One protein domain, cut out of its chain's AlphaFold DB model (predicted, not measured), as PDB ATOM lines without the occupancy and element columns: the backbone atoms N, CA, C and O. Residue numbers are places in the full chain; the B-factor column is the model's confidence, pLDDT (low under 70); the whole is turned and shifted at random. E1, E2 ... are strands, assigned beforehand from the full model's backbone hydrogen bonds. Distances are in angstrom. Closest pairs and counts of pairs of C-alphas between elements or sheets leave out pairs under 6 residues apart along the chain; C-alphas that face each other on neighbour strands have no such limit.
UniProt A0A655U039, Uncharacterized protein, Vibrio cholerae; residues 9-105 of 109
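AT A GLANCE: This is residues 9 to 105 of the 109 residues of an uncharacterized protein of Vibrio cholerae (UniProt A0A655U039). One seven-strand antiparallel sheet is folded back on itself: the hairpin of E1 and E2 bends sharply, and its far part crosses over one face of the rest of the sheet. The two leaves are only loosely face to face, with E3 as the hinge between E1 and E2 on one hand and E4, E5, E6 and E7 on the other. The printed part has 97 residues with no named helix and seven named strands, E1 to E7, which stand in the sheet in their chain order; the class is all strand. It is only just compact, close to loose, with a radius of gyration of the C-alphas of 14.6 A, and elongated, spanning 46 by 28 by 18 A.

HOW THE PARTS SIT: Begin with E1, residues 9 to 23, and E2, residues 26 to 42, a hairpin at 156 degrees where N 10 and O 39 are 2.8 A apart. E1 bends by 78 degrees at residue 15, and E2 bends by 74 degrees at residue 33. Next, E2 and E3, residues 45 to 55, form a hairpin with N 40 and O 47 at 2.9 A. Between E3 and E4, residues 58 to 67, look at N 51 and O 62, 2.8 A. Between E4 and E5, residues 70 to 84, N 63 and O 77 are 2.9 A apart. E5 and E6, residues 87 to 93, have N 84 and O 87 at 2.8 A. E6 and E7, residues 100 to 104, are antiparallel neighbours with no backbone N and O within hydrogen-bond range; their C-alphas 90 and 103 face each other at 5.3 A. The seven strands make a meander, each the antiparallel neighbour of the one before, with E1 and E7 as edge strands. In this folded sheet, one sheet bent back into two leaves that face each other, 17 pairs of C-alphas across the leaves are within 11 A. The closest C-alphas of E2 and E4 are those of Gln 30 and Leu 58, 7.2 A apart, while E1 and E5 are apart.

IN THESE COORDINATES: Find C-alpha 9 at (-33.447, 48.008, -59.021); from there E1 runs 35.6 A to C-alpha 23 at (-42.508, 29.912, -29.718). E2, the longest strand by residues, measures 41.2 A, E3 29.8 A, E4 29.5 A and E5 38.9 A. E6 measures 19.0 A and E7 12.8 A, ending at C-alpha 104, (-46.718, 40.346, -25.538).

THE WHOLE: The C-alphas of Arg 43 and Ala 85 are the two farthest apart, 46.1 A. The sheet is twisted, and the printed part has no cut. The links are tight but for the short one from E6 to E7, and no link is long. Mean pLDDT of the printed part is 81.0; residues 23, 26 and 82 to 105 are under 70.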
ATOM      1  N   GLN A   9     -32.125  48.279 -59.571       95.75
ATOM      2  CA  GLN A   9     -33.447  48.008 -59.021       95.75
ATOM      3  C   GLN A   9     -33.815  46.548 -59.271       95.75
ATOM      4  O   GLN A   9     -33.522  45.994 -60.332       95.75
ATOM      5  N   LEU A  10     -34.468  45.938 -58.292       94.06
ATOM      6  CA  LEU A  10     -35.009  44.591 -58.357       94.06
ATOM      7  C   LEU A  10     -36.449  44.633 -57.848       94.06
ATOM      8  O   LEU A  10     -36.726  45.207 -56.797       94.06
ATOM      9  N   GLN A  11     -37.348  44.001 -58.595       95.31
ATOM     10  CA  GLN A  11     -38.738  43.820 -58.204       95.31
ATOM     11  C   GLN A  11     -39.021  42.327 -58.086       95.31
ATOM     12  O   GLN A  11     -38.757  41.559 -59.014       95.31
ATOM     13  N   LEU A  12     -39.528  41.915 -56.930       93.75
ATOM     14  CA  LEU A  12     -39.786  40.517 -56.603       93.75
ATOM     15  C   LEU A  12     -41.256  40.316 -56.249       93.75
ATOM     16  O   LEU A  12     -41.871  41.143 -55.582       93.75
ATOM     17  N   ASN A  13     -41.785  39.174 -56.676       94.94
ATOM     18  CA  ASN A  13     -43.110  38.697 -56.312       94.94
ATOM     19  C   ASN A  13     -42.997  37.245 -55.831       94.94
ATOM     20  O   ASN A  13     -42.339  36.428 -56.479       94.94
ATOM     21  N   LEU A  14     -43.661  36.911 -54.728       93.81
ATOM     22  CA  LEU A  14     -43.724  35.570 -54.148       93.81
ATOM     23  C   LEU A  14     -45.185  35.223 -53.861       93.81
ATOM     24  O   LEU A  14     -45.821  35.883 -53.055       93.81
ATOM     25  N   ARG A  15     -45.720  34.167 -54.484       92.88
ATOM     26  CA  ARG A  15     -47.143  33.787 -54.329       92.88
ATOM     27  C   ARG A  15     -47.410  32.625 -53.374       92.88
ATOM     28  O   ARG A  15     -48.550  32.330 -53.061       92.88
ATOM     29  N   GLN A  16     -46.383  31.877 -52.992       91.31
ATOM     30  CA  GLN A  16     -46.548  30.636 -52.224       91.31
ATOM     31  C   GLN A  16     -45.519  30.573 -51.096       91.31
ATOM     32  O   GLN A  16     -44.817  29.578 -50.920       91.31
ATOM     33  N   GLY A  17     -45.390  31.679 -50.362       91.25
ATOM     34  CA  GLY A  17     -44.554  31.746 -49.175       91.25
ATOM     35  C   GLY A  17     -45.175  30.956 -48.027       91.25
ATOM     36  O   GLY A  17     -46.393  30.934 -47.858       91.25
ATOM     37  N   LEU A  18     -44.332  30.313 -47.223       91.44
ATOM     38  CA  LEU A  18     -44.723  29.684 -45.966       91.44
ATOM     39  C   LEU A  18     -43.870  30.275 -44.851       91.44
ATOM     40  O   LEU A  18     -42.647  30.149 -44.865       91.44
ATOM     41  N   LEU A  19     -44.521  30.924 -43.891       85.31
ATOM     42  CA  LEU A  19     -43.891  31.410 -42.673       85.31
ATOM     43  C   LEU A  19     -44.063  30.355 -41.580       85.31
ATOM     44  O   LEU A  19     -45.177  29.887 -41.345       85.31
ATOM     45  N   SER A  20     -42.965  29.999 -40.917       85.56
ATOM     46  CA  SER A  20     -42.939  29.055 -39.801       85.56
ATOM     47  C   SER A  20     -42.380  29.759 -38.571       85.56
ATOM     48  O   SER A  20     -41.216  30.157 -38.566       85.56
ATOM     49  N   LEU A  21     -43.210  29.932 -37.543       75.75
ATOM     50  CA  LEU A  21     -42.835  30.553 -36.276       75.75
ATOM     51  C   LEU A  21     -42.907  29.514 -35.164       75.75
ATOM     52  O   LEU A  21     -43.912  28.818 -35.012       75.75
ATOM     53  N   ARG A  22     -41.832  29.418 -34.385       73.69
ATOM     54  CA  ARG A  22     -41.759  28.561 -33.204       73.69
ATOM     55  C   ARG A  22     -41.625  29.442 -31.972       73.69
ATOM     56  O   ARG A  22     -40.657  30.186 -31.869       73.69
ATOM     57  N   SER A  23     -42.574  29.315 -31.052       68.75
ATOM     58  CA  SER A  23     -42.508  29.912 -29.718       68.75
ATOM     59  C   SER A  23     -42.836  28.827 -28.704       68.75
ATOM     60  O   SER A  23     -43.888  28.191 -28.809       68.75
ATOM     61  N   ASP A  24     -41.920  28.576 -27.771       72.88
ATOM     62  CA  ASP A  24     -41.982  27.475 -26.805       72.88
ATOM     63  C   ASP A  24     -42.354  26.129 -27.469       72.88
ATOM     64  O   ASP A  24     -41.582  25.565 -28.252       72.88
ATOM     65  N   ASN A  25     -43.567  25.635 -27.199       70.38
ATOM     66  CA  ASN A  25     -44.103  24.366 -27.695       70.38
ATOM     67  C   ASN A  25     -45.091  24.513 -28.867       70.38
ATOM     68  O   ASN A  25     -45.641  23.508 -29.323       70.38
ATOM     69  N   THR A  26     -45.311  25.728 -29.372       68.75
ATOM     70  CA  THR A  26     -46.274  25.998 -30.445       68.75
ATOM     71  C   THR A  26     -45.549  26.248 -31.763       68.75
ATOM     72  O   THR A  26     -44.628  27.062 -31.844       68.75
ATOM     73  N   LEU A  27     -45.976  25.536 -32.811       80.94
ATOM     74  CA  LEU A  27     -45.539  25.756 -34.187       80.94
ATOM     75  C   LEU A  27     -46.685  26.377 -34.980       80.94
ATOM     76  O   LEU A  27     -47.750  25.774 -35.118       80.94
ATOM     77  N   ILE A  28     -46.441  27.561 -35.526       77.88
ATOM     78  CA  ILE A  28     -47.401  28.301 -36.336       77.88
ATOM     79  C   ILE A  28     -46.886  28.303 -37.768       77.88
ATOM     80  O   ILE A  28     -45.796  28.801 -38.035       77.88
ATOM     81  N   ILE A  29     -47.678  27.744 -38.681       86.38
ATOM     82  CA  ILE A  29     -47.384  27.736 -40.114       86.38
ATOM     83  C   ILE A  29     -48.465  28.546 -40.809       86.38
ATOM     84  O   ILE A  29     -49.647  28.214 -40.694       86.38
ATOM     85  N   GLN A  30     -48.074  29.598 -41.523       84.62
ATOM     86  CA  GLN A  30     -49.014  30.434 -42.262       84.62
ATOM     87  C   GLN A  30     -48.545  30.691 -43.692       84.62
ATOM     88  O   GLN A  30     -47.387  31.069 -43.894       84.62
ATOM     89  N   PRO A  31     -49.430  30.505 -44.686       91.38
ATOM     90  CA  PRO A  31     -49.135  30.911 -46.045       91.38
ATOM     91  C   PRO A  31     -49.125  32.434 -46.149       91.38
ATOM     92  O   PRO A  31     -49.915  33.118 -45.489       91.38
ATOM     93  N   PHE A  32     -48.252  32.952 -47.006       92.56
ATOM     94  CA  PHE A  32     -48.219  34.362 -47.351       92.56
ATOM     95  C   PHE A  32     -47.834  34.589 -48.812       92.56
ATOM     96  O   PHE A  32     -47.147  33.784 -49.444       92.56
ATOM     97  N   GLU A  33     -48.253  35.738 -49.313       94.81
ATOM     98  CA  GLU A  33     -47.843  36.317 -50.580       94.81
ATOM     99  C   GLU A  33     -47.073  37.613 -50.315       94.81
ATOM    100  O   GLU A  33     -47.303  38.312 -49.326       94.81
ATOM    101  N   LEU A  34     -46.135  37.930 -51.195       93.81
ATOM    102  CA  LEU A  34     -45.381  39.172 -51.212       93.81
ATOM    103  C   LEU A  34     -45.459  39.704 -52.635       93.81
ATOM    104  O   LEU A  34     -44.854  39.131 -53.540       93.81
ATOM    105  N   ASP A  35     -46.212  40.776 -52.821       93.88
ATOM    106  CA  ASP A  35     -46.323  41.444 -54.110       93.88
ATOM    107  C   ASP A  35     -45.442  42.694 -54.106       93.88
ATOM    108  O   ASP A  35     -45.391  43.417 -53.110       93.88
ATOM    109  N   ASP A  36     -44.786  42.957 -55.233       93.56
ATOM    110  CA  ASP A  36     -44.071  44.204 -55.512       93.56
ATOM    111  C   ASP A  36     -43.008  44.592 -54.474       93.56
ATOM    112  O   ASP A  36     -42.826  45.771 -54.162       93.56
ATOM    113  N   LEU A  37     -42.245  43.612 -53.977       93.94
ATOM    114  CA  LEU A  37     -41.070  43.906 -53.158       93.94
ATOM    115  C   LEU A  37     -40.055  44.674 -54.008       93.94
ATOM    116  O   LEU A  37     -39.403  44.099 -54.886       93.94
ATOM    117  N   ALA A  38     -39.919  45.964 -53.720       95.19
ATOM    118  CA  ALA A  38     -38.978  46.849 -54.381       95.19
ATOM    119  C   ALA A  38     -37.663  46.904 -53.599       95.19
ATOM    120  O   ALA A  38     -37.617  47.327 -52.440       95.19
ATOM    121  N   VAL A  39     -36.586  46.499 -54.267       94.31
ATOM    122  CA  VAL A  39     -35.216  46.612 -53.774       94.31
ATOM    123  C   VAL A  39     -34.472  47.585 -54.674       94.31
ATOM    124  O   VAL A  39     -34.492  47.454 -55.896       94.31
ATOM    125  N   SER A  40     -33.804  48.558 -54.073       95.88
ATOM    126  CA  SER A  40     -32.944  49.507 -54.780       95.88
ATOM    127  C   SER A  40     -31.530  49.429 -54.237       95.88
ATOM    128  O   SER A  40     -31.337  49.180 -53.048       95.88
ATOM    129  N   ALA A  41     -30.553  49.625 -55.111       94.19
ATOM    130  CA  ALA A  41     -29.161  49.812 -54.756       94.19
ATOM    131  C   ALA A  41     -28.677  51.134 -55.357       94.19
ATOM    132  O   ALA A  41     -28.877  51.372 -56.550       94.19
ATOM    133  N   ASP A  42     -28.065  51.977 -54.531       92.69
ATOM    134  CA  ASP A  42     -27.401  53.215 -54.940       92.69
ATOM    135  C   ASP A  42     -26.029  53.270 -54.270       92.69
ATOM    136  O   ASP A  42     -25.910  53.345 -53.044       92.69
ATOM    137  N   ARG A  43     -24.980  53.158 -55.082       90.44
ATOM    138  CA  ARG A  43     -23.571  53.176 -54.695       90.44
ATOM    139  C   ARG A  43     -23.234  52.239 -53.536       90.44
ATOM    140  O   ARG A  43     -22.428  52.578 -52.674       90.44
ATOM    141  N   GLY A  44     -23.825  51.046 -53.538       87.75
ATOM    142  CA  GLY A  44     -23.627  50.046 -52.487       87.75
ATOM    143  C   GLY A  44     -24.578  50.162 -51.294       87.75
ATOM    144  O   GLY A  44     -24.583  49.263 -50.461       87.75
ATOM    145  N   ARG A  45     -25.441  51.179 -51.221       91.25
ATOM    146  CA  ARG A  45     -26.552  51.212 -50.265       91.25
ATOM    147  C   ARG A  45     -27.743  50.462 -50.833       91.25
ATOM    148  O   ARG A  45     -28.358  50.926 -51.787       91.25
ATOM    149  N   ILE A  46     -28.089  49.333 -50.229       92.62
ATOM    150  CA  ILE A  46     -29.258  48.536 -50.598       92.62
ATOM    151  C   ILE A  46     -30.418  48.934 -49.687       92.62
ATOM    152  O   ILE A  46     -30.258  48.984 -48.472       92.62
ATOM    153  N   THR A  47     -31.588  49.202 -50.258       94.56
ATOM    154  CA  THR A  47     -32.819  49.544 -49.534       94.56
ATOM    155  C   THR A  47     -33.972  48.679 -50.027       94.56
ATOM    156  O   THR A  47     -34.230  48.622 -51.229       94.56
ATOM    157  N   ILE A  48     -34.681  48.043 -49.095       93.94
ATOM    158  CA  ILE A  48     -35.970  47.387 -49.321       93.94
ATOM    159  C   ILE A  48     -37.055  48.324 -48.804       93.94
ATOM    160  O   ILE A  48     -37.123  48.617 -47.606       93.94
ATOM    161  N   THR A  49     -37.924  48.785 -49.702       92.69
ATOM    162  CA  THR A  49     -39.092  49.571 -49.301       92.69
ATOM    163  C   THR A  49     -40.031  48.697 -48.462       92.69
ATOM    164  O   THR A  49     -40.304  47.564 -48.868       92.69
ATOM    165  N   PRO A  50     -40.542  49.185 -47.315       92.69
ATOM    166  CA  PRO A  50     -41.433  48.411 -46.460       92.69
ATOM    167  C   PRO A  50     -42.631  47.835 -47.230       92.69
ATOM    168  O   PRO A  50     -43.521  48.567 -47.657       92.69
ATOM    169  N   THR A  51     -42.654  46.515 -47.395       94.00
ATOM    170  CA  THR A  51     -43.618  45.784 -48.226       94.00
ATOM    171  C   THR A  51     -44.379  44.775 -47.363       94.00
ATOM    172  O   THR A  51     -43.747  44.001 -46.638       94.00
ATOM    173  N   PRO A  52     -45.724  44.776 -47.384       93.06
ATOM    174  CA  PRO A  52     -46.517  43.875 -46.558       93.06
ATOM    175  C   PRO A  52     -46.472  42.433 -47.077       93.06
ATOM    176  O   PRO A  52     -46.587  42.191 -48.278       93.06
ATOM    177  N   LEU A  53     -46.389  41.471 -46.158       91.44
ATOM    178  CA  LEU A  53     -46.649  40.059 -46.427       91.44
ATOM    179  C   LEU A  53     -48.146  39.817 -46.214       91.44
ATOM    180  O   LEU A  53     -48.665  40.021 -45.116       91.44
ATOM    181  N   ARG A  54     -48.850  39.388 -47.260       89.75
ATOM    182  CA  ARG A  54     -50.302  39.180 -47.247       89.75
ATOM    183  C   ARG A  54     -50.614  37.721 -46.961       89.75
ATOM    184  O   ARG A  54     -50.247  36.851 -47.740       89.75
ATOM    185  N   GLY A  55     -51.326  37.437 -45.880       86.88
ATOM    186  CA  GLY A  55     -51.828  36.097 -45.586       86.88
ATOM    187  C   GLY A  55     -53.145  36.166 -44.814       86.88
ATOM    188  O   GLY A  55     -53.454  37.215 -44.250       86.88
ATOM    189  N   PRO A  56     -53.928  35.075 -44.751       82.06
ATOM    190  CA  PRO A  56     -55.260  35.091 -44.139       82.06
ATOM    191  C   PRO A  56     -55.268  35.572 -42.683       82.06
ATOM    192  O   PRO A  56     -56.196  36.255 -42.271       82.06
ATOM    193  N   ASN A  57     -54.224  35.229 -41.922       77.06
ATOM    194  CA  ASN A  57     -54.067  35.563 -40.502       77.06
ATOM    195  C   ASN A  57     -52.674  36.156 -40.206       77.06
ATOM    196  O   ASN A  57     -52.150  36.032 -39.095       77.06
ATOM    197  N   LEU A  58     -52.047  36.763 -41.219       81.06
ATOM    198  CA  LEU A  58     -50.712  37.344 -41.126       81.06
ATOM    199  C   LEU A  58     -50.794  38.844 -41.388       81.06
ATOM    200  O   LEU A  58     -51.132  39.269 -42.489       81.06
ATOM    201  N   ASN A  59     -50.429  39.630 -40.380       83.44
ATOM    202  CA  ASN A  59     -50.069  41.025 -40.561       83.44
ATOM    203  C   ASN A  59     -48.557  41.127 -40.349       83.44
ATOM    204  O   ASN A  59     -48.058  40.956 -39.238       83.44
ATOM    205  N   ALA A  60     -47.816  41.298 -41.440       86.19
ATOM    206  CA  ALA A  60     -46.368  41.392 -41.405       86.19
ATOM    207  C   ALA A  60     -45.845  42.319 -42.503       86.19
ATOM    208  O   ALA A  60     -46.499  42.526 -43.524       86.19
ATOM    209  N   GLN A  61     -44.652  42.865 -42.297       91.31
ATOM    210  CA  GLN A  61     -43.985  43.777 -43.214       91.31
ATOM    211  C   GLN A  61     -42.487  43.484 -43.252       91.31
ATOM    212  O   GLN A  61     -41.863  43.290 -42.212       91.31
ATOM    213  N   LEU A  62     -41.915  43.471 -44.453       90.62
ATOM    214  CA  LEU A  62     -40.478  43.360 -44.687       90.62
ATOM    215  C   LEU A  62     -39.943  44.699 -45.192       90.62
ATOM    216  O   LEU A  62     -40.489  45.257 -46.140       90.62
ATOM    217  N   GLY A  63     -38.865  45.200 -44.604       93.00
ATOM    218  CA  GLY A  63     -38.198  46.420 -45.050       93.00
ATOM    219  C   GLY A  63     -36.786  46.530 -44.496       93.00
ATOM    220  O   GLY A  63     -36.338  45.663 -43.751       93.00
ATOM    221  N   GLY A  64     -36.079  47.596 -44.855       91.50
ATOM    222  CA  GLY A  64     -34.790  47.921 -44.247       91.50
ATOM    223  C   GLY A  64     -33.759  48.424 -45.242       91.50
ATOM    224  O   GLY A  64     -34.058  48.654 -46.416       91.50
ATOM    225  N   SER A  65     -32.535  48.598 -44.766       92.19
ATOM    226  CA  SER A  65     -31.412  49.022 -45.589       92.19
ATOM    227  C   SER A  65     -30.078  48.574 -45.014       92.19
ATOM    228  O   SER A  65     -29.910  48.529 -43.799       92.19
ATOM    229  N   THR A  66     -29.097  48.350 -45.880       89.69
ATOM    230  CA  THR A  66     -27.698  48.129 -45.498       89.69
ATOM    231  C   THR A  66     -26.788  48.916 -46.430       89.69
ATOM    232  O   THR A  66     -27.099  49.084 -47.611       89.69
ATOM    233  N   ASP A  67     -25.676  49.416 -45.906       89.38
ATOM    234  CA  ASP A  67     -24.595  49.955 -46.723       89.38
ATOM    235  C   ASP A  67     -23.520  48.877 -46.857       89.38
ATOM    236  O   ASP A  67     -22.998  48.406 -45.855       89.38
ATOM    237  N   LEU A  68     -23.188  48.458 -48.078       86.31
ATOM    238  CA  LEU A  68     -22.171  47.427 -48.305       86.31
ATOM    239  C   LEU A  68     -20.763  47.854 -47.853       86.31
ATOM    240  O   LEU A  68     -19.892  46.991 -47.734       86.31
ATOM    241  N   LEU A  69     -20.523  49.151 -47.624       85.44
ATOM    242  CA  LEU A  69     -19.265  49.657 -47.067       85.44
ATOM    243  C   LEU A  69     -19.207  49.561 -45.538       85.44
ATOM    244  O   LEU A  69     -18.118  49.412 -44.991       85.44
ATOM    245  N   GLU A  70     -20.361  49.630 -44.877       86.62
ATOM    246  CA  GLU A  70     -20.523  49.566 -43.418       86.62
ATOM    247  C   GLU A  70     -21.667  48.592 -43.091       86.62
ATOM    248  O   GLU A  70     -22.712  48.989 -42.555       86.62
ATOM    249  N   PRO A  71     -21.539  47.309 -43.492       81.44
ATOM    250  CA  PRO A  71     -22.640  46.362 -43.413       81.44
ATOM    251  C   PRO A  71     -23.154  46.225 -41.987       81.44
ATOM    252  O   PRO A  71     -24.363  46.119 -41.829       81.44
ATOM    253  N   GLU A  72     -22.280  46.286 -40.973       82.00
ATOM    254  CA  GLU A  72     -22.544  46.242 -39.519       82.00
ATOM    255  C   GLU A  72     -23.471  47.339 -38.970       82.00
ATOM    256  O   GLU A  72     -23.833  47.301 -37.796       82.00
ATOM    257  N   GLN A  73     -23.832  48.326 -39.789       82.94
ATOM    258  CA  GLN A  73     -24.816  49.358 -39.449       82.94
ATOM    259  C   GLN A  73     -26.156  49.142 -40.166       82.94
ATOM    260  O   GLN A  73     -27.104  49.907 -39.980       82.94
ATOM    261  N   GLY A  74     -26.230  48.134 -41.036       81.62
ATOM    262  CA  GLY A  74     -27.431  47.800 -41.774       81.62
ATOM    263  C   GLY A  74     -28.511  47.229 -40.870       81.62
ATOM    264  O   GLY A  74     -28.241  46.421 -39.995       81.62
ATOM    265  N   GLN A  75     -29.753  47.608 -41.140       84.50
ATOM    266  CA  GLN A  75     -30.923  47.096 -40.450       84.50
ATOM    267  C   GLN A  75     -31.882  46.549 -41.482       84.50
ATOM    268  O   GLN A  75     -32.440  47.280 -42.301       84.50
ATOM    269  N   TRP A  76     -32.085  45.249 -41.423       83.56
ATOM    270  CA  TRP A  76     -33.134  44.570 -42.158       83.56
ATOM    271  C   TRP A  76     -34.190  44.169 -41.157       83.56
ATOM    272  O   TRP A  76     -33.836  43.700 -40.089       83.56
ATOM    273  N   GLN A  77     -35.459  44.370 -41.474       84.25
ATOM    274  CA  GLN A  77     -36.537  44.218 -40.520       84.25
ATOM    275  C   GLN A  77     -37.668  43.413 -41.141       84.25
ATOM    276  O   GLN A  77     -38.352  43.876 -42.055       84.25
ATOM    277  N   LEU A  78     -37.906  42.220 -40.601       83.88
ATOM    278  CA  LEU A  78     -39.206  41.567 -40.703       83.88
ATOM    279  C   LEU A  78     -39.988  41.909 -39.441       83.88
ATOM    280  O   LEU A  78     -39.554  41.539 -38.352       83.88
ATOM    281  N   THR A  79     -41.092  42.635 -39.587       82.56
ATOM    282  CA  THR A  79     -42.050  42.880 -38.513       82.56
ATOM    283  C   THR A  79     -43.233  41.957 -38.697       82.56
ATOM    284  O   THR A  79     -43.890  42.012 -39.730       82.56
ATOM    285  N   ILE A  80     -43.521  41.120 -37.709       79.94
ATOM    286  CA  ILE A  80     -44.756  40.331 -37.665       79.94
ATOM    287  C   ILE A  80     -45.566  40.851 -36.491       79.94
ATOM    288  O   ILE A  80     -45.012  41.039 -35.417       79.94
ATOM    289  N   GLN A  81     -46.847  41.108 -36.717       74.88
ATOM    290  CA  GLN A  81     -47.835  41.421 -35.700       74.88
ATOM    291  C   GLN A  81     -48.972  40.432 -35.869       74.88
ATOM    292  O   GLN A  81     -49.801  40.552 -36.768       74.88
ATOM    293  N   GLN A  82     -49.013  39.423 -35.017       69.56
ATOM    294  CA  GLN A  82     -50.124  38.483 -35.014       69.56
ATOM    295  C   GLN A  82     -50.816  38.533 -33.679       69.56
ATOM    296  O   GLN A  82     -50.138  38.500 -32.665       69.56
ATOM    297  N   ALA A  83     -52.143  38.611 -33.699       64.25
ATOM    298  CA  ALA A  83     -52.976  38.513 -32.516       64.25
ATOM    299  C   ALA A  83     -53.781  37.211 -32.583       64.25
ATOM    300  O   ALA A  83     -54.452  36.947 -33.585       64.25
ATOM    301  N   TRP A  84     -53.730  36.414 -31.518       64.62
ATOM    302  CA  TRP A  84     -54.550  35.217 -31.345       64.62
ATOM    303  C   TRP A  84     -55.064  35.165 -29.914       64.62
ATOM    304  O   TRP A  84     -54.271  35.013 -28.987       64.62
ATOM    305  N   ALA A  85     -56.386  35.246 -29.741       58.94
ATOM    306  CA  ALA A  85     -57.010  35.329 -28.420       58.94
ATOM    307  C   ALA A  85     -56.326  36.407 -27.549       58.94
ATOM    308  O   ALA A  85     -56.454  37.590 -27.858       58.94
ATOM    309  N   ASP A  86     -55.560  35.996 -26.537       53.88
ATOM    310  CA  ASP A  86     -54.926  36.872 -25.541       53.88
ATOM    311  C   ASP A  86     -53.431  37.123 -25.821       53.88
ATOM    312  O   ASP A  86     -52.738  37.759 -25.028       53.88
ATOM    313  N   GLN A  87     -52.908  36.575 -26.920       52.50
ATOM    314  CA  GLN A  87     -51.491  36.618 -27.267       52.50
ATOM    315  C   GLN A  87     -51.285  37.484 -28.490       52.50
ATOM    316  O   GLN A  87     -52.060  37.435 -29.449       52.50
ATOM    317  N   CYS A  88     -50.194  38.233 -28.486       59.09
ATOM    318  CA  CYS A  88     -49.734  38.862 -29.697       59.09
ATOM    319  C   CYS A  88     -48.225  38.831 -29.780       59.09
ATOM    320  O   CYS A  88     -47.539  38.980 -28.775       59.09
ATOM    321  N   LEU A  89     -47.743  38.559 -30.986       60.94
ATOM    322  CA  LEU A  89     -46.345  38.344 -31.282       60.94
ATOM    323  C   LEU A  89     -45.883  39.475 -32.191       60.94
ATOM    324  O   LEU A  89     -46.203  39.481 -33.379       60.94
ATOM    325  N   GLY A  90     -45.157  40.424 -31.602       63.38
ATOM    326  CA  GLY A  90     -44.234  41.289 -32.321       63.38
ATOM    327  C   GLY A  90     -42.961  40.500 -32.581       63.38
ATOM    328  O   GLY A  90     -42.359  40.067 -31.612       63.38
ATOM    329  N   LEU A  91     -42.562  40.275 -33.831       63.12
ATOM    330  CA  LEU A  91     -41.195  39.839 -34.136       63.12
ATOM    331  C   LEU A  91     -40.495  40.963 -34.847       63.12
ATOM    332  O   LEU A  91     -41.024  41.464 -35.830       63.12
ATOM    333  N   SER A  92     -39.316  41.320 -34.362       64.19
ATOM    334  CA  SER A  92     -38.351  42.070 -35.136       64.19
ATOM    335  C   SER A  92     -37.149  41.166 -35.361       64.19
ATOM    336  O   SER A  92     -36.602  40.656 -34.391       64.19
ATOM    337  N   TRP A  93     -36.782  40.923 -36.620       61.09
ATOM    338  CA  TRP A  93     -35.535  40.245 -36.957       61.09
ATOM    339  C   TRP A  93     -34.601  41.216 -37.666       61.09
ATOM    340  O   TRP A  93     -34.893  41.584 -38.801       61.09
ATOM    341  N   ASP A  94     -33.496  41.556 -36.998       66.94
ATOM    342  CA  ASP A  94     -32.300  42.139 -37.603       66.94
ATOM    343  C   ASP A  94     -31.388  41.022 -38.141       66.94
ATOM    344  O   ASP A  94     -30.893  40.182 -37.382       66.94
ATOM    345  N   PHE A  95     -31.155  41.001 -39.456       63.06
ATOM    346  CA  PHE A  95     -30.309  40.000 -40.118       63.06
ATOM    347  C   PHE A  95     -28.862  39.987 -39.597       63.06
ATOM    348  O   PHE A  95     -28.142  39.021 -39.850       63.06
ATOM    349  N   GLN A  96     -28.440  41.019 -38.862       65.50
ATOM    350  CA  GLN A  96     -27.130  41.072 -38.216       65.50
ATOM    351  C   GLN A  96     -27.114  40.432 -36.835       65.50
ATOM    352  O   GLN A  96     -26.154  39.750 -36.483       65.50
ATOM    353  N   GLN A  97     -28.165  40.662 -36.049       60.56
ATOM    354  CA  GLN A  97     -28.201  40.248 -34.647       60.56
ATOM    355  C   GLN A  97     -28.940  38.924 -34.441       60.56
ATOM    356  O   GLN A  97     -28.789  38.305 -33.393       60.56
ATOM    357  N   ALA A  98     -29.694  38.457 -35.447       56.62
ATOM    358  CA  ALA A  98     -30.480  37.220 -35.414       56.62
ATOM    359  C   ALA A  98     -31.342  37.057 -34.150       56.62
ATOM    360  O   ALA A  98     -31.687  35.942 -33.760       56.62
ATOM    361  N   GLU A  99     -31.690  38.173 -33.515       57.62
ATOM    362  CA  GLU A  99     -32.451  38.194 -32.282       57.62
ATOM    363  C   GLU A  99     -33.926  38.364 -32.629       57.62
ATOM    364  O   GLU A  99     -34.310  39.298 -33.328       57.62
ATOM    365  N   LEU A 100     -34.744  37.417 -32.176       59.41
ATOM    366  CA  LEU A 100     -36.197  37.499 -32.239       59.41
ATOM    367  C   LEU A 100     -36.665  38.196 -30.964       59.41
ATOM    368  O   LEU A 100     -36.745  37.571 -29.909       59.41
ATOM    369  N   VAL A 101     -36.984  39.484 -31.057       62.50
ATOM    370  CA  VAL A 101     -37.600  40.197 -29.933       62.50
ATOM    371  C   VAL A 101     -39.092  39.896 -29.948       62.50
ATOM    372  O   VAL A 101     -39.791  40.434 -30.801       62.50
ATOM    373  N   SER A 102     -39.568  39.045 -29.031       62.34
ATOM    374  CA  SER A 102     -40.999  38.842 -28.787       62.34
ATOM    375  C   SER A 102     -41.513  39.845 -27.754       62.34
ATOM    376  O   SER A 102     -40.899  40.074 -26.711       62.34
ATOM    377  N   GLN A 103     -42.651  40.473 -28.041       61.19
ATOM    378  CA  GLN A 103     -43.366  41.306 -27.075       61.19
ATOM    379  C   GLN A 103     -44.820  40.866 -27.012       61.19
ATOM    380  O   GLN A 103     -45.486  40.854 -28.045       61.19
ATOM    381  N   ASP A 104     -45.300  40.570 -25.802       59.75
ATOM    382  CA  ASP A 104     -46.718  40.346 -25.538       59.75
ATOM    383  C   ASP A 104     -47.487  41.642 -25.806       59.75
ATOM    384  O   ASP A 104     -47.368  42.620 -25.057       59.75
ATOM    385  N   CYS A 105     -48.309  41.676 -26.853       56.28
ATOM    386  CA  CYS A 105     -49.220  42.805 -27.019       56.28
ATOM    387  C   CYS A 105     -50.380  42.611 -26.041       56.28
ATOM    388  O   CYS A 105     -51.270  41.795 -26.267       56.28
TER     389      CYS A 105